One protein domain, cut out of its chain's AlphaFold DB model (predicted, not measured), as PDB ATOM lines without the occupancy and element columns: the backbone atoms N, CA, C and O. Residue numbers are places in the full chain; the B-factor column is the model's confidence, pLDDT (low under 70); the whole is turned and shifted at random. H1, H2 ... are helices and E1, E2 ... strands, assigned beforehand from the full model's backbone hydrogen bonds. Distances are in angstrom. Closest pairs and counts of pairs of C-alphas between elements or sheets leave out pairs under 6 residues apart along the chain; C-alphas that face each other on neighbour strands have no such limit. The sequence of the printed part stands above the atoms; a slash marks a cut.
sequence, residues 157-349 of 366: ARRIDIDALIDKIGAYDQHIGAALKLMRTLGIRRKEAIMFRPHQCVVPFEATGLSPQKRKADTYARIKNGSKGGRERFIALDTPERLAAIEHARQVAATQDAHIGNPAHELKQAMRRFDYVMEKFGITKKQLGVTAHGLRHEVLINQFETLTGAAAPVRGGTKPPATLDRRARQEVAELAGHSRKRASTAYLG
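AT A GLANCE: This is residues 157 to 349 of the 366 residues of a protein of Oxalobacteraceae bacterium (UniProt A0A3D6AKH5). H2 is the core of a mostly helical body: H1 and H5 run antiparallel to it on different sides, and the short H3 and the crossing helix H6 cover another part of it. H7 carries on from the last residues of H2 and H8 folds back beside it as a helical hairpin, with the short H9 on H7, while a small antiparallel sheet, E1 E2 E3, sits to one side with H4 over it. The printed part has 193 residues with nine named helices and three named strands, in the order H1 H2 H3 E1 H4 E2 E3 H5 H6 H7 H8 H9. The whole is compact, with a radius of gyration of the C-alphas of 16.6 A and spans of 50 by 43 by 30 A.

IN THESE COORDINATES: H1, residues 162 to 172, begins at C-alpha 162 (-36.567, 9.767, 42.838) and is 15.6 A long. H2, residues 174 to 186, is 17.9 A long, and H3 is residues 190 to 194. E1 is residues 202 to 204, H4 205 to 208, E2 219 to 223 and E3 233 to 236. H5, residues 240 to 252, is 18.4 A long, and H6, residues 267 to 280, is 19.7 A. H7, residues 293 to 308, is 23.2 A, and H8, residues 322 to 335, is 20.0 A. H9, residues 345 to 348, ends at C-alpha 348 (-36.297, 0.600, 60.307).

HOW THE PARTS SIT: H2 is the hub. It forms a hairpin with H1, at a shallow tilt of 22 degrees; the closest C-alphas, of Gly 170 and Gly 177, are 3.8 A apart. H5 touches H2 at 24 degrees, opposite ways, closest at the C-alphas of Thr 185 and Arg 242, 5.3 A. H3 touches H2, with the C-alphas of Ala 179 and Ala 193 closest at 5.1 A, and touches H6, with those of Lys 191 and Met 271 closest at 7.3 A. H2 touches H7 with residues 183 to 186 alone, closest at the C-alphas of Arg 184 and Leu 295, 5.1 A. H7 and H8 form a hairpin at 36 degrees, only just a steep tilt, with the C-alphas of Phe 304 and Ala 328 closest at 5.6 A. H9 touches H7, closest at the C-alphas of His 297 and Tyr 347, 5.6 A. In the sheet, N 203 and O 220 of E1 and E2 are 2.9 A apart, and N 221 and O 235 of E2 and E3 are 2.8 A apart, both within hydrogen-bond range. H4 lies over E2 at a height over the sheet of 8.0 A; H5 and H8 only graze the sheet. Every O i to N i+4 pair is within range in H1, H2, H3, H5, H6, H7 and H8; H4 and H9 are too short for one, and their single O i to N i+3 pair is within range in H4 but not in H9.

THE WHOLE: The two C-alphas farthest apart, of Ala 264 and Pro 321, are 51.1 A apart. The printed part has no cut. The links H5 to H6, H6 to H7 and H7 to H8 are long. Mean pLDDT of the printed part is 94.4, and no printed residue is under 70.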
ATOM      1  N   ALA A 157     -32.025   9.183  51.336       92.50
ATOM      2  CA  ALA A 157     -30.757   9.220  52.076       92.50
ATOM      3  C   ALA A 157     -29.533   9.556  51.202       92.50
ATOM      4  O   ALA A 157     -28.497   9.970  51.718       92.50
ATOM      5  N   ARG A 158     -29.634   9.375  49.880       94.94
ATOM      6  CA  ARG A 158     -28.616   9.773  48.896       94.94
ATOM      7  C   ARG A 158     -28.994  11.034  48.118       94.94
ATOM      8  O   ARG A 158     -28.325  11.337  47.138       94.94
ATOM      9  N   ARG A 159     -30.030  11.764  48.558       94.38
ATOM     10  CA  ARG A 159     -30.534  13.004  47.939       94.38
ATOM     11  C   ARG A 159     -30.842  12.847  46.445       94.38
ATOM     12  O   ARG A 159     -30.657  13.772  45.665       94.38
ATOM     13  N   ILE A 160     -31.267  11.650  46.044       96.06
ATOM     14  CA  ILE A 160     -31.674  11.375  44.667       96.06
ATOM     15  C   ILE A 160     -33.071  11.954  44.475       96.06
ATOM     16  O   ILE A 160     -33.959  11.653  45.274       96.06
ATOM     17  N   ASP A 161     -33.274  12.721  43.405       97.00
ATOM     18  CA  ASP A 161     -34.615  13.028  42.913       97.00
ATOM     19  C   ASP A 161     -35.216  11.748  42.319       97.00
ATOM     20  O   ASP A 161     -34.834  11.274  41.243       97.00
ATOM     21  N   ILE A 162     -36.073  11.112  43.114       96.88
ATOM     22  CA  ILE A 162     -36.567   9.767  42.838       96.88
ATOM     23  C   ILE A 162     -37.497   9.783  41.634       96.88
ATOM     24  O   ILE A 162     -37.369   8.920  40.764       96.88
ATOM     25  N   ASP A 163     -38.413  10.744  41.589       96.81
ATOM     26  CA  ASP A 163     -39.469  10.770  40.589       96.81
ATOM     27  C   ASP A 163     -38.890  11.202  39.234       96.81
ATOM     28  O   ASP A 163     -39.095  10.494  38.246       96.81
ATOM     29  N   ALA A 164     -38.001  12.206  39.204       97.94
ATOM     30  CA  ALA A 164     -37.295  12.588  37.978       97.94
ATOM     31  C   ALA A 164     -36.428  11.449  37.406       97.94
ATOM     32  O   ALA A 164     -36.404  11.215  36.193       97.94
ATOM     33  N   LEU A 165     -35.719  10.694  38.259       98.31
ATOM     34  CA  LEU A 165     -34.922   9.553  37.799       98.31
ATOM     35  C   LEU A 165     -35.810   8.417  37.271       98.31
ATOM     36  O   LEU A 165     -35.466   7.785  36.269       98.31
ATOM     37  N   ILE A 166     -36.947   8.152  37.920       98.44
ATOM     38  CA  ILE A 166     -37.910   7.149  37.454       98.44
ATOM     39  C   ILE A 166     -38.514   7.558  36.109       98.44
ATOM     40  O   ILE A 166     -38.625   6.699  35.234       98.44
ATOM     41  N   ASP A 167     -38.848   8.831  35.907       98.31
ATOM     42  CA  ASP A 167     -39.382   9.323  34.634       98.31
ATOM     43  C   ASP A 167     -38.343   9.235  33.513       98.31
ATOM     44  O   ASP A 167     -38.641   8.715  32.435       98.31
ATOM     45  N   LYS A 168     -37.080   9.594  33.787       98.62
ATOM     46  CA  LYS A 168     -35.970   9.403  32.838       98.62
ATOM     47  C   LYS A 168     -35.796   7.932  32.439       98.62
ATOM     48  O   LYS A 168     -35.514   7.622  31.281       98.62
ATOM     49  N   ILE A 169     -35.958   7.011  33.389       98.62
ATOM     50  CA  ILE A 169     -35.915   5.567  33.117       98.62
ATOM     51  C   ILE A 169     -37.145   5.122  32.333       98.62
ATOM     52  O   ILE A 169     -37.002   4.313  31.423       98.62
ATOM     53  N   GLY A 170     -38.332   5.639  32.652       98.38
ATOM     54  CA  GLY A 170     -39.572   5.345  31.936       98.38
ATOM     55  C   GLY A 170     -39.514   5.761  30.469       98.38
ATOM     56  O   GLY A 170     -39.930   4.987  29.614       98.38
ATOM     57  N   ALA A 171     -38.902   6.911  30.174       98.44
ATOM     58  CA  ALA A 171     -38.641   7.352  28.804       98.44
ATOM     59  C   ALA A 171     -37.706   6.397  28.035       98.44
ATOM     60  O   ALA A 171     -37.829   6.247  26.823       98.44
ATOM     61  N   TYR A 172     -36.781   5.721  28.726       98.56
ATOM     62  CA  TYR A 172     -35.902   4.712  28.124       98.56
ATOM     63  C   TYR A 172     -36.546   3.319  28.025       98.56
ATOM     64  O   TYR A 172     -36.299   2.573  27.078       98.56
ATOM     65  N   ASP A 173     -37.319   2.929  29.037       98.50
ATOM     66  CA  ASP A 173     -37.981   1.632  29.141       98.50
ATOM     67  C   ASP A 173     -39.256   1.756  29.992       98.50
ATOM     68  O   ASP A 173     -39.223   1.667  31.226       98.50
ATOM     69  N   GLN A 174     -40.394   1.943  29.318       98.31
ATOM     70  CA  GLN A 174     -41.695   2.190  29.949       98.31
ATOM     71  C   GLN A 174     -42.110   1.102  30.955       98.31
ATOM     72  O   GLN A 174     -42.653   1.408  32.018       98.31
ATOM     73  N   HIS A 175     -41.788  -0.169  30.679       98.38
ATOM     74  CA  HIS A 175     -42.127  -1.288  31.560       98.38
ATOM     75  C   HIS A 175     -41.317  -1.238  32.858       98.38
ATOM     76  O   HIS A 175     -41.846  -1.504  33.943       98.38
ATOM     77  N   ILE A 176     -40.031  -0.882  32.772       98.56
ATOM     78  CA  ILE A 176     -39.179  -0.722  33.955       98.56
ATOM     79  C   ILE A 176     -39.541   0.551  34.723       98.56
ATOM     80  O   ILE A 176     -39.614   0.494  35.951       98.56
ATOM     81  N   GLY A 177     -39.847   1.655  34.036       98.50
ATOM     82  CA  GLY A 177     -40.370   2.875  34.659       98.50
ATOM     83  C   GLY A 177     -41.643   2.610  35.467       98.50
ATOM     84  O   GLY A 177     -41.690   2.909  36.660       98.50
ATOM     85  N   ALA A 178     -42.639   1.943  34.874       98.50
ATOM     86  CA  ALA A 178     -43.865   1.548  35.572       98.50
ATOM     87  C   ALA A 178     -43.592   0.618  36.767       98.50
ATOM     88  O   ALA A 178     -44.164   0.796  37.846       98.50
ATOM     89  N   ALA A 179     -42.671  -0.343  36.621       98.50
ATOM     90  CA  ALA A 179     -42.268  -1.217  37.721       98.50
ATOM     91  C   ALA A 179     -41.643  -0.436  38.886       98.50
ATOM     92  O   ALA A 179     -41.937  -0.732  40.046       98.50
ATOM     93  N   LEU A 180     -40.800   0.560  38.599       98.69
ATOM     94  CA  LEU A 180     -40.202   1.423  39.616       98.69
ATOM     95  C   LEU A 180     -41.243   2.319  40.288       98.69
ATOM     96  O   LEU A 180     -41.217   2.402  41.514       98.69
ATOM     97  N   LYS A 181     -42.194   2.900  39.537       98.56
ATOM     98  CA  LYS A 181     -43.316   3.675  40.104       98.56
ATOM     99  C   LYS A 181     -44.112   2.836  41.105       98.56
ATOM    100  O   LYS A 181     -44.287   3.250  42.246       98.56
ATOM    101  N   LEU A 182     -44.473   1.599  40.753       98.50
ATOM    102  CA  LEU A 182     -45.145   0.684  41.688       98.50
ATOM    103  C   LEU A 182     -44.281   0.339  42.913       98.50
ATOM    104  O   LEU A 182     -44.791   0.225  44.028       98.50
ATOM    105  N   MET A 183     -42.968   0.160  42.746       98.56
ATOM    106  CA  MET A 183     -42.064  -0.063  43.881       98.56
ATOM    107  C   MET A 183     -41.965   1.162  44.797       98.56
ATOM    108  O   MET A 183     -41.910   0.988  46.014       98.56
ATOM    109  N   ARG A 184     -41.945   2.367  44.221       97.69
ATOM    110  CA  ARG A 184     -41.874   3.658  44.913       97.69
ATOM    111  C   ARG A 184     -43.147   3.971  45.695       97.69
ATOM    112  O   ARG A 184     -43.032   4.508  46.787       97.69
ATOM    113  N   THR A 185     -44.326   3.598  45.204       97.75
ATOM    114  CA  THR A 185     -45.603   3.952  45.856       97.75
ATOM    115  C   THR A 185     -46.172   2.840  46.739       97.75
ATOM    116  O   THR A 185     -46.742   3.107  47.798       97.75
ATOM    117  N   LEU A 186     -45.982   1.573  46.357       97.75
ATOM    118  CA  LEU A 186     -46.504   0.413  47.094       97.75
ATOM    119  C   LEU A 186     -45.438  -0.281  47.952       97.75
ATOM    120  O   LEU A 186     -45.735  -1.205  48.711       97.75
ATOM    121  N   GLY A 187     -44.164   0.080  47.795       96.88
ATOM    122  CA  GLY A 187     -43.068  -0.561  48.513       96.88
ATOM    123  C   GLY A 187     -42.923  -2.042  48.168       96.88
ATOM    124  O   GLY A 187     -42.453  -2.820  48.995       96.88
ATOM    125  N   ILE A 188     -43.360  -2.499  46.992       97.19
ATOM    126  CA  ILE A 188     -43.318  -3.917  46.590       97.19
ATOM    127  C   ILE A 188     -41.916  -4.341  46.121       97.19
ATOM    128  O   ILE A 188     -41.021  -3.531  45.893       97.19
ATOM    129  N   ARG A 189     -41.658  -5.650  46.039       96.25
ATOM    130  CA  ARG A 189     -40.364  -6.172  45.560       96.25
ATOM    131  C   ARG A 189     -40.300  -6.109  44.035       96.25
ATOM    132  O   ARG A 189     -41.307  -6.344  43.388       96.25
ATOM    133  N   ARG A 190     -39.099  -5.984  43.457       96.62
ATOM    134  CA  ARG A 190     -38.869  -6.025  41.994       96.62
ATOM    135  C   ARG A 190     -39.671  -7.104  41.257       96.62
ATOM    136  O   ARG A 190     -40.339  -6.822  40.274       96.62
ATOM    137  N   LYS A 191     -39.601  -8.351  41.735       96.12
ATOM    138  CA  LYS A 191     -40.318  -9.471  41.108       96.12
ATOM    139  C   LYS A 191     -41.839  -9.339  41.249       96.12
ATOM    140  O   LYS A 191     -42.556  -9.755  40.352       96.12
ATOM    141  N   GLU A 192     -42.311  -8.803  42.374       97.62
ATOM    142  CA  GLU A 192     -43.737  -8.524  42.587       97.62
ATOM    143  C   GLU A 192     -44.201  -7.430  41.623       97.62
ATOM    144  O   GLU A 192     -45.237  -7.612  41.006       97.62
ATOM    145  N   ALA A 193     -43.400  -6.374  41.428       97.94
ATOM    146  CA  ALA A 193     -43.679  -5.318  40.461       97.94
ATOM    147  C   ALA A 193     -43.774  -5.883  39.041       97.94
ATOM    148  O   ALA A 193     -44.846  -5.839  38.466       97.94
ATOM    149  N   ILE A 194     -42.723  -6.522  38.514       97.44
ATOM    150  CA  ILE A 194     -42.714  -7.057  37.134       97.44
ATOM    151  C   ILE A 194     -43.880  -8.023  36.857       97.44
ATOM    152  O   ILE A 194     -44.394  -8.064  35.743       97.44
ATOM    153  N   MET A 195     -44.296  -8.808  37.856       97.25
ATOM    154  CA  MET A 195     -45.398  -9.768  37.727       97.25
ATOM    155  C   MET A 195     -46.774  -9.190  38.095       97.25
ATOM    156  O   MET A 195     -47.756  -9.938  38.101       97.25
ATOM    157  N   PHE A 196     -46.852  -7.909  38.459       98.00
ATOM    158  CA  PHE A 196     -48.095  -7.254  38.847       98.00
ATOM    159  C   PHE A 196     -49.006  -7.117  37.631       98.00
ATOM    160  O   PHE A 196     -48.546  -6.720  36.564       98.00
ATOM    161  N   ARG A 197     -50.285  -7.463  37.789       97.81
ATOM    162  CA  ARG A 197     -51.310  -7.348  36.746       97.81
ATOM    163  C   ARG A 197     -52.269  -6.232  37.142       97.81
ATOM    164  O   ARG A 197     -53.150  -6.486  37.958       97.81
ATOM    165  N   PRO A 198     -52.082  -5.000  36.657       97.12
ATOM    166  CA  PRO A 198     -52.749  -3.825  37.220       97.12
ATOM    167  C   PRO A 198     -54.272  -3.827  37.029       97.12
ATOM    168  O   PRO A 198     -54.998  -3.287  37.857       97.12
ATOM    169  N   HIS A 199     -54.765  -4.511  36.001       96.75
ATOM    170  CA  HIS A 199     -56.195  -4.687  35.739       96.75
ATOM    171  C   HIS A 199     -56.851  -5.783  36.598       96.75
ATOM    172  O   HIS A 199     -58.016  -5.664  36.953       96.75
ATOM    173  N   GLN A 200     -56.105  -6.825  36.992       96.75
ATOM    174  CA  GLN A 200     -56.632  -7.961  37.775       96.75
ATOM    175  C   GLN A 200     -56.337  -7.875  39.279       96.75
ATOM    176  O   GLN A 200     -57.004  -8.501  40.099       96.75
ATOM    177  N   CYS A 201     -55.250  -7.202  39.657       97.25
ATOM    178  CA  CYS A 201     -54.752  -7.170  41.031       97.25
ATOM    179  C   CYS A 201     -55.252  -5.959  41.820       97.25
ATOM    180  O   CYS A 201     -54.812  -5.781  42.952       97.25
ATOM    181  N   VAL A 202     -56.148  -5.146  41.264       98.06
ATOM    182  CA  VAL A 202     -56.871  -4.107  42.005       98.06
ATOM    183  C   VAL A 202     -58.238  -4.668  42.357       98.06
ATOM    184  O   VAL A 202     -58.987  -5.061  41.470       98.06
ATOM    185  N   VAL A 203     -58.528  -4.764  43.649       98.00
ATOM    186  CA  VAL A 203     -59.740  -5.408  44.163       98.00
ATOM    187  C   VAL A 203     -60.451  -4.494  45.162       98.00
ATOM    188  O   VAL A 203     -59.770  -3.711  45.832       98.00
ATOM    189  N   PRO A 204     -61.785  -4.582  45.293       98.12
ATOM    190  CA  PRO A 204     -62.506  -3.871  46.346       98.12
ATOM    191  C   PRO A 204     -62.126  -4.412  47.734       98.12
ATOM    192  O   PRO A 204     -61.624  -5.537  47.858       98.12
ATOM    193  N   PHE A 205     -62.352  -3.623  48.787       97.94
ATOM    194  CA  PHE A 205     -62.060  -3.996  50.176       97.94
ATOM    195  C   PHE A 205     -62.669  -5.351  50.564       97.94
ATOM    196  O   PHE A 205     -62.014  -6.179  51.198       97.94
ATOM    197  N   GLU A 206     -63.892  -5.618  50.128       97.00
ATOM    198  CA  GLU A 206     -64.675  -6.807  50.454       97.00
ATOM    199  C   GLU A 206     -63.985  -8.088  49.950       97.00
ATOM    200  O   GLU A 206     -63.988  -9.119  50.621       97.00
ATOM    201  N   ALA A 207     -63.271  -8.004  48.822       96.81
ATOM    202  CA  ALA A 207     -62.503  -9.115  48.261       96.81
ATOM    203  C   ALA A 207     -61.195  -9.415  49.024       96.81
ATOM    204  O   ALA A 207     -60.520 -10.406  48.731       96.81
ATOM    205  N   THR A 208     -60.804  -8.573  49.987       95.75
ATOM    206  CA  THR A 208     -59.594  -8.789  50.797       95.75
ATOM    207  C   THR A 208     -59.807  -9.785  51.937       95.75
ATOM    208  O   THR A 208     -58.833 -10.364  52.426       95.75
ATOM    209  N   GLY A 209     -61.056  -9.967  52.388       94.81
ATOM    210  CA  GLY A 209     -61.388 -10.757  53.579       94.81
ATOM    211  C   GLY A 209     -60.828 -10.187  54.892       94.81
ATOM    212  O   GLY A 209     -60.763 -10.898  55.895       94.81
ATOM    213  N   LEU A 210     -60.365  -8.931  54.898       92.56
ATOM    214  CA  LEU A 210     -59.908  -8.248  56.107       92.56
ATOM    215  C   LEU A 210     -61.106  -7.800  56.955       92.56
ATOM    216  O   LEU A 210     -62.180  -7.517  56.431       92.56
ATOM    217  N   SER A 211     -60.921  -7.703  58.275       94.31
ATOM    218  CA  SER A 211     -61.980  -7.198  59.154       94.31
ATOM    219  C   SER A 211     -62.290  -5.719  58.855       94.31
ATOM    220  O   SER A 211     -61.365  -4.981  58.496       94.31
ATOM    221  N   PRO A 212     -63.536  -5.242  59.048       94.44
ATOM    222  CA  PRO A 212     -63.914  -3.849  58.779       94.44
ATOM    223  C   PRO A 212     -63.017  -2.809  59.467       94.44
ATOM    224  O   PRO A 212     -62.706  -1.779  58.883       94.44
ATOM    225  N   GLN A 213     -62.497  -3.112  60.662       92.50
ATOM    226  CA  GLN A 213     -61.582  -2.229  61.404       92.50
ATOM    227  C   GLN A 213     -60.215  -2.041  60.717       92.50
ATOM    228  O   GLN A 213     -59.429  -1.187  61.121       92.50
ATOM    229  N   LYS A 214     -59.897  -2.856  59.702       90.50
ATOM    230  CA  LYS A 214     -58.686  -2.744  58.876       90.50
ATOM    231  C   LYS A 214     -58.935  -2.049  57.533       90.50
ATOM    232  O   LYS A 214     -57.991  -1.954  56.739       90.50
ATOM    233  N   ARG A 215     -60.159  -1.580  57.258       95.50
ATOM    234  CA  ARG A 215     -60.455  -0.787  56.059       95.50
ATOM    235  C   ARG A 215     -59.689   0.536  56.133       95.50
ATOM    236  O   ARG A 215     -59.777   1.263  57.114       95.50
ATOM    237  N   LYS A 216     -58.887   0.795  55.105       94.75
ATOM    238  CA  LYS A 216     -58.056   1.999  54.917       94.75
ATOM    239  C   LYS A 216     -58.360   2.700  53.588       94.75
ATOM    240  O   LYS A 216     -57.991   3.850  53.422       94.75
ATOM    241  N   ALA A 217     -58.991   1.995  52.652       96.69
ATOM    242  CA  ALA A 217     -59.423   2.489  51.350       96.69
ATOM    243  C   ALA A 217     -60.585   1.622  50.844       96.69
ATOM    244  O   ALA A 217     -60.853   0.559  51.411       96.69
ATOM    245  N   ASP A 218     -61.226   2.035  49.756       97.31
ATOM    246  CA  ASP A 218     -62.251   1.227  49.081       97.31
ATOM    247  C   ASP A 218     -61.644   0.177  48.151       97.31
ATOM    248  O   ASP A 218     -62.231  -0.878  47.919       97.31
ATOM    249  N   THR A 219     -60.433   0.431  47.649       97.81
ATOM    250  CA  THR A 219     -59.718  -0.473  46.745       97.81
ATOM    251  C   THR A 219     -58.304  -0.773  47.230       97.81
ATOM    252  O   THR A 219     -57.658   0.008  47.934       97.81
ATOM    253  N   TYR A 220     -57.822  -1.960  46.868       98.44
ATOM    254  CA  TYR A 220     -56.554  -2.513  47.320       98.44
ATOM    255  C   TYR A 220     -55.784  -3.158  46.173       98.44
ATOM    256  O   TYR A 220     -56.342  -3.885  45.355       98.44
ATOM    257  N   ALA A 221     -54.462  -2.994  46.186       98.19
ATOM    258  CA  ALA A 221     -53.556  -3.798  45.381       98.19
ATOM    259  C   ALA A 221     -53.288  -5.151  46.064       98.19
ATOM    260  O   ALA A 221     -52.665  -5.235  47.128       98.19
ATOM    261  N   ARG A 222     -53.723  -6.235  45.422       97.69
ATOM    262  CA  ARG A 222     -53.477  -7.629  45.799       97.69
ATOM    263  C   ARG A 222     -52.098  -8.082  45.314       97.69
ATOM    264  O   ARG A 222     -51.873  -8.311  44.128       97.69
ATOM    265  N   ILE A 223     -51.165  -8.294  46.240       96.88
ATOM    266  CA  ILE A 223     -49.796  -8.728  45.934       96.88
ATOM    267  C   ILE A 223     -49.632 -10.218  46.234       96.88
ATOM    268  O   ILE A 223     -49.349 -10.608  47.367       96.88
ATOM    269  N   LYS A 224     -49.755 -11.056  45.198       92.81
ATOM    270  CA  LYS A 224     -49.565 -12.519  45.280       92.81
ATOM    271  C   LYS A 224     -48.456 -13.011  44.355       92.81
ATOM    272  O   LYS A 224     -47.524 -13.691  44.797       92.81
ATOM    273  N   ASN A 225     -48.529 -12.640  43.080       89.62
ATOM    274  CA  ASN A 225     -47.556 -13.045  42.072       89.62
ATOM    275  C   ASN A 225     -46.173 -12.454  42.374       89.62
ATOM    276  O   ASN A 225     -46.034 -11.322  42.827       89.62
ATOM    277  N   GLY A 226     -45.127 -13.263  42.198       86.44
ATOM    278  CA  GLY A 226     -43.754 -12.856  42.507       86.44
ATOM    279  C   GLY A 226     -43.408 -12.768  43.999       86.44
ATOM    280  O   GLY A 226     -42.228 -12.612  44.330       86.44
ATOM    281  N   SER A 227     -44.387 -12.935  44.898       86.31
ATOM    282  CA  SER A 227     -44.179 -12.853  46.343       86.31
ATOM    283  C   SER A 227     -43.235 -13.943  46.857       86.31
ATOM    284  O   SER A 227     -43.212 -15.100  46.413       86.31
ATOM    285  N   LYS A 228     -42.413 -13.582  47.846       78.94
ATOM    286  CA  LYS A 228     -41.479 -14.533  48.454       78.94
ATOM    287  C   LYS A 228     -42.245 -15.563  49.285       78.94
ATOM    288  O   LYS A 228     -42.719 -15.262  50.379       78.94
ATOM    289  N   GLY A 229     -42.261 -16.806  48.806       74.56
ATOM    290  CA  GLY A 229     -42.925 -17.924  49.477       74.56
ATOM    291  C   GLY A 229     -44.436 -17.969  49.260       74.56
ATOM    292  O   GLY A 229     -45.108 -18.571  50.089       74.56
ATOM    293  N   GLY A 230     -44.947 -17.321  48.204       80.00
ATOM    294  CA  GLY A 230     -46.373 -17.346  47.853       80.00
ATOM    295  C   GLY A 230     -47.271 -16.614  48.849       80.00
ATOM    296  O   GLY A 230     -48.458 -16.905  48.924       80.00
ATOM    297  N   ARG A 231     -46.699 -15.714  49.657       83.00
ATOM    298  CA  ARG A 231     -47.437 -14.986  50.689       83.00
ATOM    299  C   ARG A 231     -48.153 -13.797  50.085       83.00
ATOM    300  O   ARG A 231     -47.513 -12.813  49.714       83.00
ATOM    301  N   GLU A 232     -49.465 -13.921  50.038       91.69
ATOM    302  CA  GLU A 232     -50.370 -12.855  49.660       91.69
ATOM    303  C   GLU A 232     -50.413 -11.746  50.716       91.69
ATOM    304  O   GLU A 232     -50.246 -12.000  51.912       91.69
ATOM    305  N   ARG A 233     -50.605 -10.509  50.252       94.69
ATOM    306  CA  ARG A 233     -50.967  -9.354  51.077       94.69
ATOM    307  C   ARG A 233     -51.739  -8.332  50.248       94.69
ATOM    308  O   ARG A 233     -51.597  -8.312  49.024       94.69
ATOM    309  N   PHE A 234     -52.457  -7.452  50.930       96.44
ATOM    310  CA  PHE A 234     -53.190  -6.342  50.332       96.44
ATOM    311  C   PHE A 234     -52.566  -5.015  50.759       96.44
ATOM    312  O   PHE A 234     -52.137  -4.868  51.904       96.44
ATOM    313  N   ILE A 235     -52.483  -4.071  49.827       97.25
ATOM    314  CA  ILE A 235     -51.978  -2.715  50.059       97.25
ATOM    315  C   ILE A 235     -53.104  -1.755  49.700       97.25
ATOM    316  O   ILE A 235     -53.603  -1.815  48.580       97.25
ATOM    317  N   ALA A 236     -53.518  -0.917  50.647       97.19
ATOM    318  CA  ALA A 236     -54.580   0.058  50.423       97.19
ATOM    319  C   ALA A 236     -54.163   1.065  49.343       97.19
ATOM    320  O   ALA A 236     -53.013   1.512  49.327       97.19
ATOM    321  N   LEU A 237     -55.081   1.410  48.445       97.88
ATOM    322  CA  LEU A 237     -54.908   2.500  47.484       97.88
ATOM    323  C   LEU A 237     -55.519   3.775  48.081       97.88
ATOM    324  O   LEU A 237     -56.530   4.282  47.618       97.88
ATOM    325  N   ASP A 238     -54.914   4.217  49.180       95.88
ATOM    326  CA  ASP A 238     -55.366   5.268  50.105       95.88
ATOM    327  C   ASP A 238     -54.749   6.648  49.822       95.88
ATOM    328  O   ASP A 238     -54.946   7.589  50.584       95.88
ATOM    329  N   THR A 239     -53.964   6.766  48.753       96.31
ATOM    330  CA  THR A 239     -53.212   7.978  48.406       96.31
ATOM    331  C   THR A 239     -53.280   8.234  46.899       96.31
ATOM    332  O   THR A 239     -53.257   7.263  46.123       96.31
ATOM    333  N   PRO A 240     -53.328   9.507  46.458       97.44
ATOM    334  CA  PRO A 240     -53.321   9.860  45.039       97.44
ATOM    335  C   PRO A 240     -52.135   9.251  44.284       97.44
ATOM    336  O   PRO A 240     -52.296   8.754  43.173       97.44
ATOM    337  N   GLU A 241     -50.958   9.184  44.907       96.75
ATOM    338  CA  GLU A 241     -49.741   8.651  44.291       96.75
ATOM    339  C   GLU A 241     -49.849   7.142  44.035       96.75
ATOM    340  O   GLU A 241     -49.393   6.641  43.003       96.75
ATOM    341  N   ARG A 242     -50.475   6.386  44.951       98.06
ATOM    342  CA  ARG A 242     -50.725   4.950  44.744       98.06
ATOM    343  C   ARG A 242     -51.721   4.721  43.616       98.06
ATOM    344  O   ARG A 242     -51.487   3.829  42.801       98.06
ATOM    345  N   LEU A 243     -52.789   5.514  43.551       98.12
ATOM    346  CA  LEU A 243     -53.779   5.439  42.474       98.12
ATOM    347  C   LEU A 243     -53.151   5.785  41.118       98.12
ATOM    348  O   LEU A 243     -53.268   5.000  40.178       98.12
ATOM    349  N   ALA A 244     -52.390   6.877  41.040       98.12
ATOM    350  CA  ALA A 244     -51.687   7.291  39.828       98.12
ATOM    351  C   ALA A 244     -50.678   6.234  39.346       98.12
ATOM    352  O   ALA A 244     -50.589   5.953  38.152       98.12
ATOM    353  N   ALA A 245     -49.948   5.584  40.260       98.31
ATOM    354  CA  ALA A 245     -49.026   4.509  39.897       98.31
ATOM    355  C   ALA A 245     -49.739   3.268  39.337       98.31
ATOM    356  O   ALA A 245     -49.210   2.617  38.434       98.31
ATOM    357  N   ILE A 246     -50.921   2.929  39.865       98.44
ATOM    358  CA  ILE A 246     -51.762   1.853  39.326       98.44
ATOM    359  C   ILE A 246     -52.267   2.222  37.935       98.44
ATOM    360  O   ILE A 246     -52.184   1.391  37.034       98.44
ATOM    361  N   GLU A 247     -52.739   3.451  37.747       98.25
ATOM    362  CA  GLU A 247     -53.281   3.893  36.464       98.25
ATOM    363  C   GLU A 247     -52.206   3.945  35.377       98.25
ATOM    364  O   GLU A 247     -52.359   3.357  34.309       98.25
ATOM    365  N   HIS A 248     -51.033   4.493  35.691       98.31
ATOM    366  CA  HIS A 248     -49.882   4.421  34.796       98.31
ATOM    367  C   HIS A 248     -49.486   2.967  34.482       98.31
ATOM    368  O   HIS A 248     -49.150   2.629  33.348       98.31
ATOM    369  N   ALA A 249     -49.549   2.059  35.463       98.12
ATOM    370  CA  ALA A 249     -49.288   0.646  35.206       98.12
ATOM    371  C   ALA A 249     -50.331   0.017  34.264       98.12
ATOM    372  O   ALA A 249     -49.954  -0.823  33.447       98.12
ATOM    373  N   ARG A 250     -51.611   0.410  34.352       97.94
ATOM    374  CA  ARG A 250     -52.672  -0.038  33.433       97.94
ATOM    375  C   ARG A 250     -52.413   0.399  31.998       97.94
ATOM    376  O   ARG A 250     -52.591  -0.423  31.108       97.94
ATOM    377  N   GLN A 251     -51.942   1.630  31.803       97.12
ATOM    378  CA  GLN A 251     -51.580   2.168  30.487       97.12
ATOM    379  C   GLN A 251     -50.406   1.409  29.848       97.12
ATOM    380  O   GLN A 251     -50.381   1.210  28.640       97.12
ATOM    381  N   VAL A 252     -49.447   0.948  30.658       97.06
ATOM    382  CA  VAL A 252     -48.263   0.203  30.181       97.06
ATOM    383  C   VAL A 252     -48.537  -1.297  29.981       97.06
ATOM    384  O   VAL A 252     -47.823  -1.977  29.238       97.06
ATOM    385  N   ALA A 253     -49.535  -1.864  30.662       95.50
ATOM    386  CA  ALA A 253     -49.880  -3.274  30.513       95.50
ATOM    387  C   ALA A 253     -50.512  -3.535  29.137       95.50
ATOM    388  O   ALA A 253     -51.520  -2.936  28.786       95.50
ATOM    389  N   ALA A 254     -49.946  -4.481  28.382       92.31
ATOM    390  CA  ALA A 254     -50.336  -4.717  26.989       92.31
ATOM    391  C   ALA A 254     -51.798  -5.168  26.802       92.31
ATOM    392  O   ALA A 254     -52.385  -4.918  25.756       92.31
ATOM    393  N   THR A 255     -52.375  -5.868  27.783       93.69
ATOM    394  CA  THR A 255     -53.761  -6.362  27.752       93.69
ATOM    395  C   THR A 255     -54.364  -6.389  29.159       93.69
ATOM    396  O   THR A 255     -53.645  -6.272  30.157       93.69
ATOM    397  N   GLN A 256     -55.676  -6.635  29.248       91.38
ATOM    398  CA  GLN A 256     -56.416  -6.755  30.511       91.38
ATOM    399  C   GLN A 256     -55.839  -7.819  31.463       91.38
ATOM    400  O   GLN A 256     -55.869  -7.665  32.681       91.38
ATOM    401  N   ASP A 257     -55.251  -8.887  30.926       91.69
ATOM    402  CA  ASP A 257     -54.692  -9.981  31.730       91.69
ATOM    403  C   ASP A 257     -53.161  -9.920  31.850       91.69
ATOM    404  O   ASP A 257     -52.537 -10.751  32.531       91.69
ATOM    405  N   ALA A 258     -52.534  -8.942  31.189       92.81
ATOM    406  CA  ALA A 258     -51.092  -8.802  31.147       92.81
ATOM    407  C   ALA A 258     -50.523  -8.363  32.499       92.81
ATOM    408  O   ALA A 258     -51.113  -7.598  33.266       92.81
ATOM    409  N   HIS A 259     -49.317  -8.848  32.786       94.81
ATOM    410  CA  HIS A 259     -48.475  -8.229  33.801       94.81
ATOM    411  C   HIS A 259     -47.726  -7.031  33.212       94.81
ATOM    412  O   HIS A 259     -47.548  -6.959  32.000       94.81
ATOM    413  N   ILE A 260     -47.196  -6.147  34.059       94.62
ATOM    414  CA  ILE A 260     -46.474  -4.954  33.589       94.62
ATOM    415  C   ILE A 260     -45.179  -5.267  32.831       94.62
ATOM    416  O   ILE A 260     -44.666  -4.401  32.136       94.62
ATOM    417  N   GLY A 261     -44.578  -6.448  33.027       92.00
ATOM    418  CA  GLY A 261     -43.354  -6.823  32.318       92.00
ATOM    419  C   GLY A 261     -43.578  -6.866  30.806       92.00
ATOM    420  O   GLY A 261     -44.635  -7.310  30.368       92.00
ATOM    421  N   ASN A 262     -42.570  -6.445  30.036       93.00
ATOM    422  CA  ASN A 262     -42.623  -6.439  28.571       93.00
ATOM    423  C   ASN A 262     -43.068  -7.820  28.029       93.00
ATOM    424  O   ASN A 262     -42.428  -8.819  28.380       93.00
ATOM    425  N   PRO A 263     -44.121  -7.892  27.189       93.38
ATOM    426  CA  PRO A 263     -44.664  -9.155  26.684       93.38
ATOM    427  C   PRO A 263     -43.684  -9.946  25.804       93.38
ATOM    428  O   PRO A 263     -43.807 -11.164  25.714       93.38
ATOM    429  N   ALA A 264     -42.679  -9.293  25.210       94.00
ATOM    430  CA  ALA A 264     -41.621  -9.948  24.440       94.00
ATOM    431  C   ALA A 264     -40.595 -10.691  25.318       94.00
ATOM    432  O   ALA A 264     -39.700 -11.363  24.805       94.00
ATOM    433  N   HIS A 265     -40.682 -10.559  26.644       93.62
ATOM    434  CA  HIS A 265     -39.745 -11.163  27.576       93.62
ATOM    435  C   HIS A 265     -40.415 -12.202  28.470       93.62
ATOM    436  O   HIS A 265     -41.357 -11.919  29.210       93.62
ATOM    437  N   GLU A 266     -39.803 -13.380  28.555       94.62
ATOM    438  CA  GLU A 266     -40.047 -14.269  29.679       94.62
ATOM    439  C   GLU A 266     -39.596 -13.613  30.992       94.62
ATOM    440  O   GLU A 266     -38.667 -12.802  31.036       94.62
ATOM    441  N   LEU A 267     -40.157 -14.051  32.120       92.81
ATOM    442  CA  LEU A 267     -39.833 -13.508  33.442       92.81
ATOM    443  C   LEU A 267     -38.320 -13.452  33.740       92.81
ATOM    444  O   LEU A 267     -37.847 -12.520  34.391       92.81
ATOM    445  N   LYS A 268     -37.541 -14.444  33.286       92.62
ATOM    446  CA  LYS A 268     -36.079 -14.447  33.466       92.62
ATOM    447  C   LYS A 268     -35.411 -13.329  32.661       92.62
ATOM    448  O   LYS A 268     -34.503 -12.684  33.185       92.62
ATOM    449  N   GLN A 269     -35.854 -13.100  31.426       96.12
ATOM    450  CA  GLN A 269     -35.373 -12.019  30.565       96.12
ATOM    451  C   GLN A 269     -35.810 -10.658  31.115       96.12
ATOM    452  O   GLN A 269     -34.960  -9.797  31.296       96.12
ATOM    453  N   ALA A 270     -37.074 -10.502  31.522       96.44
ATOM    454  CA  ALA A 270     -37.582  -9.269  32.124       96.44
ATOM    455  C   ALA A 270     -36.800  -8.877  33.393       96.44
ATOM    456  O   ALA A 270     -36.434  -7.720  33.585       96.44
ATOM    457  N   MET A 271     -36.465  -9.853  34.244       96.69
ATOM    458  CA  MET A 271     -35.647  -9.614  35.438       96.69
ATOM    459  C   MET A 271     -34.205  -9.210  35.100       96.69
ATOM    460  O   MET A 271     -33.652  -8.370  35.804       96.69
ATOM    461  N   ARG A 272     -33.607  -9.787  34.046       96.94
ATOM    462  CA  ARG A 272     -32.277  -9.392  33.549       96.94
ATOM    463  C   ARG A 272     -32.298  -8.004  32.919       96.94
ATOM    464  O   ARG A 272     -31.396  -7.221  33.178       96.94
ATOM    465  N   ARG A 273     -33.338  -7.689  32.143       97.94
ATOM    466  CA  ARG A 273     -33.555  -6.362  31.566       97.94
ATOM    467  C   ARG A 273     -33.665  -5.312  32.666       97.94
ATOM    468  O   ARG A 273     -32.997  -4.293  32.576       97.94
ATOM    469  N   PHE A 274     -34.412  -5.597  33.735       98.44
ATOM    470  CA  PHE A 274     -34.460  -4.721  34.906       98.44
ATOM    471  C   PHE A 274     -33.062  -4.497  35.495       98.44
ATOM    472  O   PHE A 274     -32.686  -3.354  35.724       98.44
ATOM    473  N   ASP A 275     -32.287  -5.562  35.732       97.56
ATOM    474  CA  ASP A 275     -30.925  -5.450  36.277       97.56
ATOM    475  C   ASP A 275     -30.012  -4.600  35.370       97.56
ATOM    476  O   ASP A 275     -29.341  -3.695  35.863       97.56
ATOM    477  N   TYR A 276     -30.076  -4.811  34.052       98.38
ATOM    478  CA  TYR A 276     -29.358  -4.009  33.058       98.38
ATOM    479  C   TYR A 276     -29.751  -2.526  33.099       98.38
ATOM    480  O   TYR A 276     -28.883  -1.660  33.099       98.38
ATOM    481  N   VAL A 277     -31.051  -2.213  33.158       98.50
ATOM    482  CA  VAL A 277     -31.520  -0.820  33.229       98.50
ATOM    483  C   VAL A 277     -31.046  -0.156  34.523       98.50
ATOM    484  O   VAL A 277     -30.610   0.990  34.488       98.50
ATOM    485  N   MET A 278     -31.053  -0.867  35.655       98.50
ATOM    486  CA  MET A 278     -30.520  -0.317  36.909       98.50
ATOM    487  C   MET A 278     -29.036   0.028  36.788       98.50
ATOM    488  O   MET A 278     -28.634   1.111  37.199       98.50
ATOM    489  N   GLU A 279     -28.236  -0.859  36.200       98.00
ATOM    490  CA  GLU A 279     -26.810  -0.618  35.969       98.00
ATOM    491  C   GLU A 279     -26.570   0.549  35.003       98.00
ATOM    492  O   GLU A 279     -25.782   1.445  35.305       98.00
ATOM    493  N   LYS A 280     -27.316   0.601  33.894       98.25
ATOM    494  CA  LYS A 280     -27.228   1.667  32.888       98.25
ATOM    495  C   LYS A 280     -27.476   3.060  33.468       98.25
ATOM    496  O   LYS A 280     -26.819   4.013  33.066       98.25
ATOM    497  N   PHE A 281     -28.405   3.176  34.413       98.25
ATOM    498  CA  PHE A 281     -28.731   4.438  35.085       98.25
ATOM    499  C   PHE A 281     -27.945   4.657  36.384       98.25
ATOM    500  O   PHE A 281     -28.257   5.560  37.156       98.25
ATOM    501  N   GLY A 282     -26.927   3.837  36.653       97.38
ATOM    502  CA  GLY A 282     -26.058   3.998  37.813       97.38
ATOM    503  C   GLY A 282     -26.688   3.605  39.150       97.38
ATOM    504  O   GLY A 282     -26.098   3.862  40.200       97.38
ATOM    505  N   ILE A 283     -27.858   2.958  39.153       97.81
ATOM    506  CA  ILE A 283     -28.585   2.489  40.347       97.81
ATOM    507  C   ILE A 283     -27.904   1.222  40.885       97.81
ATOM    508  O   ILE A 283     -28.443   0.111  40.925       97.81
ATOM    509  N   THR A 284     -26.658   1.406  41.299       95.19
ATOM    510  CA  THR A 284     -25.782   0.405  41.880       95.19
ATOM    511  C   THR A 284     -25.150   0.977  43.141       95.19
ATOM    512  O   THR A 284     -25.001   2.188  43.307       95.19
ATOM    513  N   LYS A 285     -24.711   0.091  44.042       90.38
ATOM    514  CA  LYS A 285     -23.978   0.519  45.241       90.38
ATOM    515  C   LYS A 285     -22.687   1.272  44.911       90.38
ATOM    516  O   LYS A 285     -22.252   2.070  45.730       90.38
ATOM    517  N   LYS A 286     -22.064   0.980  43.766       93.12
ATOM    518  CA  LYS A 286     -20.783   1.569  43.365       93.12
ATOM    519  C   LYS A 286     -20.954   2.994  42.837       93.12
ATOM    520  O   LYS A 286     -20.109   3.826  43.117       93.12
ATOM    521  N   GLN A 287     -22.018   3.251  42.077       95.19
ATOM    522  CA  GLN A 287     -22.245   4.546  41.432       95.19
ATOM    523  C   GLN A 287     -23.111   5.447  42.316       95.19
ATOM    524  O   GLN A 287     -22.580   6.271  43.049       95.19
ATOM    525  N   LEU A 288     -24.433   5.255  42.331       94.69
ATOM    526  CA  LEU A 288     -25.336   6.096  43.129       94.69
ATOM    527  C   LEU A 288     -25.427   5.688  44.611       94.69
ATOM    528  O   LEU A 288     -26.136   6.314  45.395       94.69
ATOM    529  N   GLY A 289     -24.760   4.607  45.026       93.69
ATOM    530  CA  GLY A 289     -24.824   4.126  46.410       93.69
ATOM    531  C   GLY A 289     -26.152   3.461  46.784       93.69
ATOM    532  O   GLY A 289     -26.346   3.096  47.945       93.69
ATOM    533  N   VAL A 290     -27.051   3.259  45.817       95.31
ATOM    534  CA  VAL A 290     -28.398   2.715  46.019       95.31
ATOM    535  C   VAL A 290     -28.657   1.483  45.158       95.31
ATOM    536  O   VAL A 290     -27.891   1.109  44.279       95.31
ATOM    537  N   THR A 291     -29.769   0.811  45.435       96.88
ATOM    538  CA  THR A 291     -30.329  -0.237  44.569       96.88
ATOM    539  C   THR A 291     -31.826   0.004  44.441       96.88
ATOM    540  O   THR A 291     -32.403   0.657  45.311       96.88
ATOM    541  N   ALA A 292     -32.500  -0.599  43.460       97.06
ATOM    542  CA  ALA A 292     -33.963  -0.525  43.364       97.06
ATOM    543  C   ALA A 292     -34.686  -0.963  44.652       97.06
ATOM    544  O   ALA A 292     -35.761  -0.469  44.973       97.06
ATOM    545  N   HIS A 293     -34.095  -1.875  45.439       96.69
ATOM    546  CA  HIS A 293     -34.681  -2.282  46.720       96.69
ATOM    547  C   HIS A 293     -34.757  -1.134  47.742       96.69
ATOM    548  O   HIS A 293     -35.566  -1.208  48.663       96.69
ATOM    549  N   GLY A 294     -33.960  -0.078  47.567       96.50
ATOM    550  CA  GLY A 294     -33.997   1.139  48.376       96.50
ATOM    551  C   GLY A 294     -35.336   1.876  48.317       96.50
ATOM    552  O   GLY A 294     -35.781   2.373  49.343       96.50
ATOM    553  N   LEU A 295     -36.055   1.829  47.189       97.88
ATOM    554  CA  LEU A 295     -37.410   2.398  47.079       97.88
ATOM    555  C   LEU A 295     -38.381   1.758  48.075       97.88
ATOM    556  O   LEU A 295     -39.204   2.415  48.699       97.88
ATOM    557  N   ARG A 296     -38.238   0.450  48.288       96.88
ATOM    558  CA  ARG A 296     -39.017  -0.258  49.297       96.88
ATOM    559  C   ARG A 296     -38.584   0.085  50.721       96.88
ATOM    560  O   ARG A 296     -39.433   0.087  51.604       96.88
ATOM    561  N   HIS A 297     -37.292   0.326  50.962       95.75
ATOM    562  CA  HIS A 297     -36.854   0.850  52.258       95.75
ATOM    563  C   HIS A 297     -37.531   2.185  52.538       95.75
ATOM    564  O   HIS A 297     -38.090   2.340  53.613       95.75
ATOM    565  N   GLU A 298     -37.563   3.075  51.548       96.00
ATOM    566  CA  GLU A 298     -38.222   4.368  51.671       96.00
ATOM    567  C   GLU A 298     -39.690   4.239  52.093       96.00
ATOM    568  O   GLU A 298     -40.060   4.763  53.135       96.00
ATOM    569  N   VAL A 299     -40.517   3.493  51.350       97.06
ATOM    570  CA  VAL A 299     -41.952   3.359  51.673       97.06
ATOM    571  C   VAL A 299     -42.167   2.840  53.092       97.06
ATOM    572  O   VAL A 299     -43.050   3.301  53.808       97.06
ATOM    573  N   LEU A 300     -41.358   1.868  53.512       96.50
ATOM    574  CA  LEU A 300     -41.491   1.250  54.827       96.50
ATOM    575  C   LEU A 300     -40.986   2.156  55.956       96.50
ATOM    576  O   LEU A 300     -41.529   2.082  57.056       96.50
ATOM    577  N   ILE A 301     -39.973   2.986  55.693       95.81
ATOM    578  CA  ILE A 301     -39.501   4.021  56.615       95.81
ATOM    579  C   ILE A 301     -40.564   5.111  56.742       95.81
ATOM    580  O   ILE A 301     -41.031   5.352  57.848       95.81
ATOM    581  N   ASN A 302     -41.035   5.670  55.628       95.88
ATOM    582  CA  ASN A 302     -42.034   6.739  55.630       95.88
ATOM    583  C   ASN A 302     -43.334   6.282  56.302       95.88
ATOM    584  O   ASN A 302     -43.884   7.005  57.117       95.88
ATOM    585  N   GLN A 303     -43.779   5.040  56.070       95.94
ATOM    586  CA  GLN A 303     -44.943   4.486  56.768       95.94
ATOM    587  C   GLN A 303     -44.762   4.450  58.292       95.94
ATOM    588  O   GLN A 303     -45.730   4.656  59.022       95.94
ATOM    589  N   PHE A 304     -43.556   4.145  58.783       96.06
ATOM    590  CA  PHE A 304     -43.273   4.215  60.215       96.06
ATOM    591  C   PHE A 304     -43.369   5.657  60.704       96.06
ATOM    592  O   PHE A 304     -44.087   5.904  61.662       96.06
ATOM    593  N   GLU A 305     -42.706   6.585  60.016       96.00
ATOM    594  CA  GLU A 305     -42.652   8.003  60.391       96.00
ATOM    595  C   GLU A 305     -44.043   8.652  60.378       96.00
ATOM    596  O   GLU A 305     -44.392   9.354  61.321       96.00
ATOM    597  N   THR A 306     -44.893   8.333  59.398       95.25
ATOM    598  CA  THR A 306     -46.299   8.768  59.364       95.25
ATOM    599  C   THR A 306     -47.097   8.244  60.558       95.25
ATOM    600  O   THR A 306     -47.923   8.961  61.109       95.25
ATOM    601  N   LEU A 307     -46.875   6.991  60.972       94.25
ATOM    602  CA  LEU A 307     -47.614   6.396  62.092       94.25
ATOM    603  C   LEU A 307     -47.136   6.902  63.454       94.25
ATOM    604  O   LEU A 307     -47.916   6.897  64.404       94.25
ATOM    605  N   THR A 308     -45.858   7.254  63.581       95.06
ATOM    606  CA  THR A 308     -45.246   7.601  64.870       95.06
ATOM    607  C   THR A 308     -45.042   9.098  65.068       95.06
ATOM    608  O   THR A 308     -44.827   9.511  66.205       95.06
ATOM    609  N   GLY A 309     -45.045   9.888  63.991       94.19
ATOM    610  CA  GLY A 309     -44.620  11.290  63.988       94.19
ATOM    611  C   GLY A 309     -43.116  11.484  64.221       94.19
ATOM    612  O   GLY A 309     -42.659  12.615  64.349       94.19
ATOM    613  N   ALA A 310     -42.335  10.404  64.302       92.25
ATOM    614  CA  ALA A 310     -40.918  10.437  64.644       92.25
ATOM    615  C   ALA A 310     -40.088   9.729  63.576       92.25
ATOM    616  O   ALA A 310     -40.484   8.673  63.076       92.25
ATOM    617  N   ALA A 311     -38.902  10.274  63.294       92.88
ATOM    618  CA  ALA A 311     -37.958   9.677  62.357       92.88
ATOM    619  C   ALA A 311     -37.664   8.204  62.705       92.88
ATOM    620  O   ALA A 311     -37.616   7.803  63.873       92.88
ATOM    621  N   ALA A 312     -37.447   7.366  61.693       92.06
ATOM    622  CA  ALA A 312     -37.086   5.973  61.930       92.06
ATOM    623  C   ALA A 312     -35.681   5.864  62.565       92.06
ATOM    624  O   ALA A 312     -34.812   6.696  62.294       92.06
ATOM    625  N   PRO A 313     -35.377   4.805  63.342       91.06
ATOM    626  CA  PRO A 313     -34.052   4.647  63.955       91.06
ATOM    627  C   PRO A 313     -32.879   4.619  62.965       91.06
ATOM    628  O   PRO A 313     -31.801   5.111  63.280       91.06
ATOM    629  N   VAL A 314     -33.075   4.096  61.748       90.00
ATOM    630  CA  VAL A 314     -32.082   4.177  60.651       90.00
ATOM    631  C   VAL A 314     -31.733   5.605  60.229       90.00
ATOM    632  O   VAL A 314     -30.664   5.811  59.664       90.00
ATOM    633  N   ARG A 315     -32.619   6.567  60.503       91.44
ATOM    634  CA  ARG A 315     -32.445   8.008  60.283       91.44
ATOM    635  C   ARG A 315     -32.084   8.756  61.576       91.44
ATOM    636  O   ARG A 315     -32.121   9.977  61.608       91.44
ATOM    637  N   GLY A 316     -31.733   8.038  62.647       86.81
ATOM    638  CA  GLY A 316     -31.327   8.628  63.926       86.81
ATOM    639  C   GLY A 316     -32.480   9.108  64.811       86.81
ATOM    640  O   GLY A 316     -32.233   9.800  65.796       86.81
ATOM    641  N   GLY A 317     -33.727   8.751  64.492       86.00
ATOM    642  CA  GLY A 317     -34.881   9.176  65.280       86.00
ATOM    643  C   GLY A 317     -34.926   8.588  66.691       86.00
ATOM    644  O   GLY A 317     -34.407   7.500  66.968       86.00
ATOM    645  N   THR A 318     -35.578   9.319  67.594       83.69
ATOM    646  CA  THR A 318     -35.816   8.880  68.969       83.69
ATOM    647  C   THR A 318     -36.881   7.791  69.013       83.69
ATOM    648  O   THR A 318     -37.733   7.666  68.133       83.69
ATOM    649  N   LYS A 319     -36.821   6.945  70.045       83.75
ATOM    650  CA  LYS A 319     -37.776   5.849  70.198       83.75
ATOM    651  C   LYS A 319     -39.151   6.417  70.594       83.75
ATOM    652  O   LYS A 319     -39.239   7.014  71.666       83.75
ATOM    653  N   PRO A 320     -40.218   6.174  69.810       89.06
ATOM    654  CA  PRO A 320     -41.575   6.550  70.203       89.06
ATOM    655  C   PRO A 320     -42.038   5.790  71.459       89.06
ATOM    656  O   PRO A 320     -41.415   4.784  71.837       89.06
ATOM    657  N   PRO A 321     -43.177   6.180  72.065       92.81
ATOM    658  CA  PRO A 321     -43.822   5.394  73.111       92.81
ATOM    659  C   PRO A 321     -43.933   3.915  72.722       92.81
ATOM    660  O   PRO A 321     -44.255   3.574  71.582       92.81
ATOM    661  N   ALA A 322     -43.658   3.012  73.666       89.88
ATOM    662  CA  ALA A 322     -43.453   1.592  73.361       89.88
ATOM    663  C   ALA A 322     -44.661   0.921  72.680       89.88
ATOM    664  O   ALA A 322     -44.493   0.028  71.846       89.88
ATOM    665  N   THR A 323     -45.878   1.345  73.027       92.81
ATOM    666  CA  THR A 323     -47.128   0.875  72.415       92.81
ATOM    667  C   THR A 323     -47.232   1.310  70.952       92.81
ATOM    668  O   THR A 323     -47.523   0.472  70.092       92.81
ATOM    669  N   LEU A 324     -46.913   2.575  70.666       93.50
ATOM    670  CA  LEU A 324     -46.920   3.169  69.332       93.50
ATOM    671  C   LEU A 324     -45.827   2.570  68.437       93.50
ATOM    672  O   LEU A 324     -46.138   2.080  67.354       93.50
ATOM    673  N   ASP A 325     -44.578   2.488  68.915       92.69
ATOM    674  CA  ASP A 325     -43.470   1.847  68.181       92.69
ATOM    675  C   ASP A 325     -43.806   0.389  67.838       92.69
ATOM    676  O   ASP A 325     -43.615  -0.063  66.706       92.69
ATOM    677  N   ARG A 326     -44.373  -0.359  68.796       91.94
ATOM    678  CA  ARG A 326     -44.775  -1.753  68.574       91.94
ATOM    679  C   ARG A 326     -45.836  -1.872  67.482       91.94
ATOM    680  O   ARG A 326     -45.705  -2.773  66.650       91.94
ATOM    681  N   ARG A 327     -46.859  -1.011  67.497       92.69
ATOM    682  CA  ARG A 327     -47.926  -0.994  66.488       92.69
ATOM    683  C   ARG A 327     -47.368  -0.611  65.117       92.69
ATOM    684  O   ARG A 327     -47.539  -1.376  64.173       92.69
ATOM    685  N   ALA A 328     -46.612   0.481  65.024       93.94
ATOM    686  CA  ALA A 328     -46.025   0.943  63.767       93.94
ATOM    687  C   ALA A 328     -45.099  -0.112  63.139       93.94
ATOM    688  O   ALA A 328     -45.202  -0.433  61.957       93.94
ATOM    689  N   ARG A 329     -44.250  -0.762  63.945       93.81
ATOM    690  CA  ARG A 329     -43.391  -1.865  63.479       93.81
ATOM    691  C   ARG A 329     -44.169  -3.085  63.002       93.81
ATOM    692  O   ARG A 329     -43.636  -3.827  62.173       93.81
ATOM    693  N   GLN A 330     -45.352  -3.335  63.558       93.25
ATOM    694  CA  GLN A 330     -46.230  -4.414  63.116       93.25
ATOM    695  C   GLN A 330     -46.874  -4.058  61.771       93.25
ATOM    696  O   GLN A 330     -46.764  -4.854  60.842       93.25
ATOM    697  N   GLU A 331     -47.417  -2.848  61.622       92.62
ATOM    698  CA  GLU A 331     -47.990  -2.372  60.352       92.62
ATOM    699  C   GLU A 331     -46.946  -2.365  59.222       92.62
ATOM    700  O   GLU A 331     -47.198  -2.872  58.129       92.62
ATOM    701  N   VAL A 332     -45.717  -1.915  59.500       94.75
ATOM    702  CA  VAL A 332     -44.601  -1.979  58.540       94.75
ATOM    703  C   VAL A 332     -44.250  -3.421  58.169       94.75
ATOM    704  O   VAL A 332     -43.954  -3.713  57.009       94.75
ATOM    705  N   ALA A 333     -44.270  -4.353  59.127       92.62
ATOM    706  CA  ALA A 333     -44.027  -5.763  58.831       92.62
ATOM    707  C   ALA A 333     -45.125  -6.345  57.923       92.62
ATOM    708  O   ALA A 333     -44.800  -7.060  56.969       92.62
ATOM    709  N   GLU A 334     -46.389  -6.001  58.166       91.25
ATOM    710  CA  GLU A 334     -47.543  -6.423  57.365       91.25
ATOM    711  C   GLU A 334     -47.492  -5.855  55.943       91.25
ATOM    712  O   GLU A 334     -47.538  -6.632  54.984       91.25
ATOM    713  N   LEU A 335     -47.245  -4.548  55.789       91.94
ATOM    714  CA  LEU A 335     -47.020  -3.897  54.491       91.94
ATOM    715  C   LEU A 335     -45.851  -4.550  53.734       91.94
ATOM    716  O   LEU A 335     -45.888  -4.787  52.520       91.94
ATOM    717  N   ALA A 336     -44.816  -4.954  54.471       90.44
ATOM    718  CA  ALA A 336     -43.684  -5.680  53.929       90.44
ATOM    719  C   ALA A 336     -43.980  -7.169  53.594       90.44
ATOM    720  O   ALA A 336     -43.132  -7.849  52.990       90.44
ATOM    721  N   GLY A 337     -45.155  -7.703  53.925       86.69
ATOM    722  CA  GLY A 337     -45.521  -9.106  53.709       86.69
ATOM    723  C   GLY A 337     -44.822 -10.069  54.667       86.69
ATOM    724  O   GLY A 337     -44.418 -11.175  54.284       86.69
ATOM    725  N   HIS A 338     -44.601  -9.631  55.904       85.38
ATOM    726  CA  HIS A 338     -44.001 -10.408  56.976       85.38
ATOM    727  C   HIS A 338     -44.983 -10.573  58.137       85.38
ATOM    728  O   HIS A 338     -45.421  -9.604  58.731       85.38
ATOM    729  N   SER A 339     -45.219 -11.819  58.555       76.88
ATOM    730  CA  SER A 339     -46.044 -12.119  59.735       76.88
ATOM    731  C   SER A 339     -45.366 -11.816  61.074       76.88
ATOM    732  O   SER A 339     -45.986 -11.910  62.123       76.88
ATOM    733  N   ARG A 340     -44.060 -11.525  61.069       80.88
ATOM    734  CA  ARG A 340     -43.270 -11.329  62.289       80.88
ATOM    735  C   ARG A 340     -42.818  -9.879  62.373       80.88
ATOM    736  O   ARG A 340     -41.979  -9.494  61.559       80.88
ATOM    737  N   LYS A 341     -43.241  -9.159  63.419       83.38
ATOM    738  CA  LYS A 341     -42.814  -7.783  63.737       83.38
ATOM    739  C   LYS A 341     -41.316  -7.553  63.549       83.38
ATOM    740  O   LYS A 341     -40.924  -6.629  62.861       83.38
ATOM    741  N   ARG A 342     -40.463  -8.446  64.074       83.38
ATOM    742  CA  ARG A 342     -38.987  -8.339  63.972       83.38
ATOM    743  C   ARG A 342     -38.437  -8.224  62.544       83.38
ATOM    744  O   ARG A 342     -37.263  -7.933  62.367       83.38
ATOM    745  N   ALA A 343     -39.238  -8.520  61.520       83.06
ATOM    746  CA  ALA A 343     -38.835  -8.315  60.137       83.06
ATOM    747  C   ALA A 343     -38.777  -6.827  59.751       83.06
ATOM    748  O   ALA A 343     -38.017  -6.493  58.848       83.06
ATOM    749  N   SER A 344     -39.525  -5.943  60.428       87.50
ATOM    750  CA  SER A 344     -39.469  -4.496  60.178       87.50
ATOM    751  C   SER A 344     -38.136  -3.878  60.602       87.50
ATOM    752  O   SER A 344     -37.696  -2.912  59.992       87.50
ATOM    753  N   THR A 345     -37.421  -4.493  61.551       87.06
ATOM    754  CA  THR A 345     -36.059  -4.103  61.960       87.06
ATOM    755  C   THR A 345     -35.074  -4.057  60.783       87.06
ATOM    756  O   THR A 345     -34.173  -3.225  60.781       87.06
ATOM    757  N   ALA A 346     -35.284  -4.874  59.742       85.12
ATOM    758  CA  ALA A 346     -34.451  -4.865  58.534       85.12
ATOM    759  C   ALA A 346     -34.600  -3.606  57.680       85.12
ATOM    760  O   ALA A 346     -33.733  -3.352  56.848       85.12
ATOM    761  N   TYR A 347     -35.683  -2.852  57.874       89.56
ATOM    762  CA  TYR A 347     -35.949  -1.601  57.172       89.56
ATOM    763  C   TYR A 347     -35.769  -0.394  58.094       89.56
ATOM    764  O   TYR A 347     -35.172   0.588  57.681       89.56
ATOM    765  N   LEU A 348     -36.243  -0.500  59.339       89.06
ATOM    766  CA  LEU A 348     -36.297   0.600  60.307       89.06
ATOM    767  C   LEU A 348     -35.070   0.687  61.218       89.06
ATOM    768  O   LEU A 348     -34.907   1.673  61.928       89.06
ATOM    769  N   GLY A 349     -34.242  -0.358  61.260       82.94
ATOM    770  CA  GLY A 349     -33.170  -0.488  62.241       82.94
ATOM    771  C   GLY A 349     -33.652  -1.017  63.593       82.94
ATOM    772  O   GLY A 349     -34.855  -1.155  63.880       82.94
TER     773      GLY A 349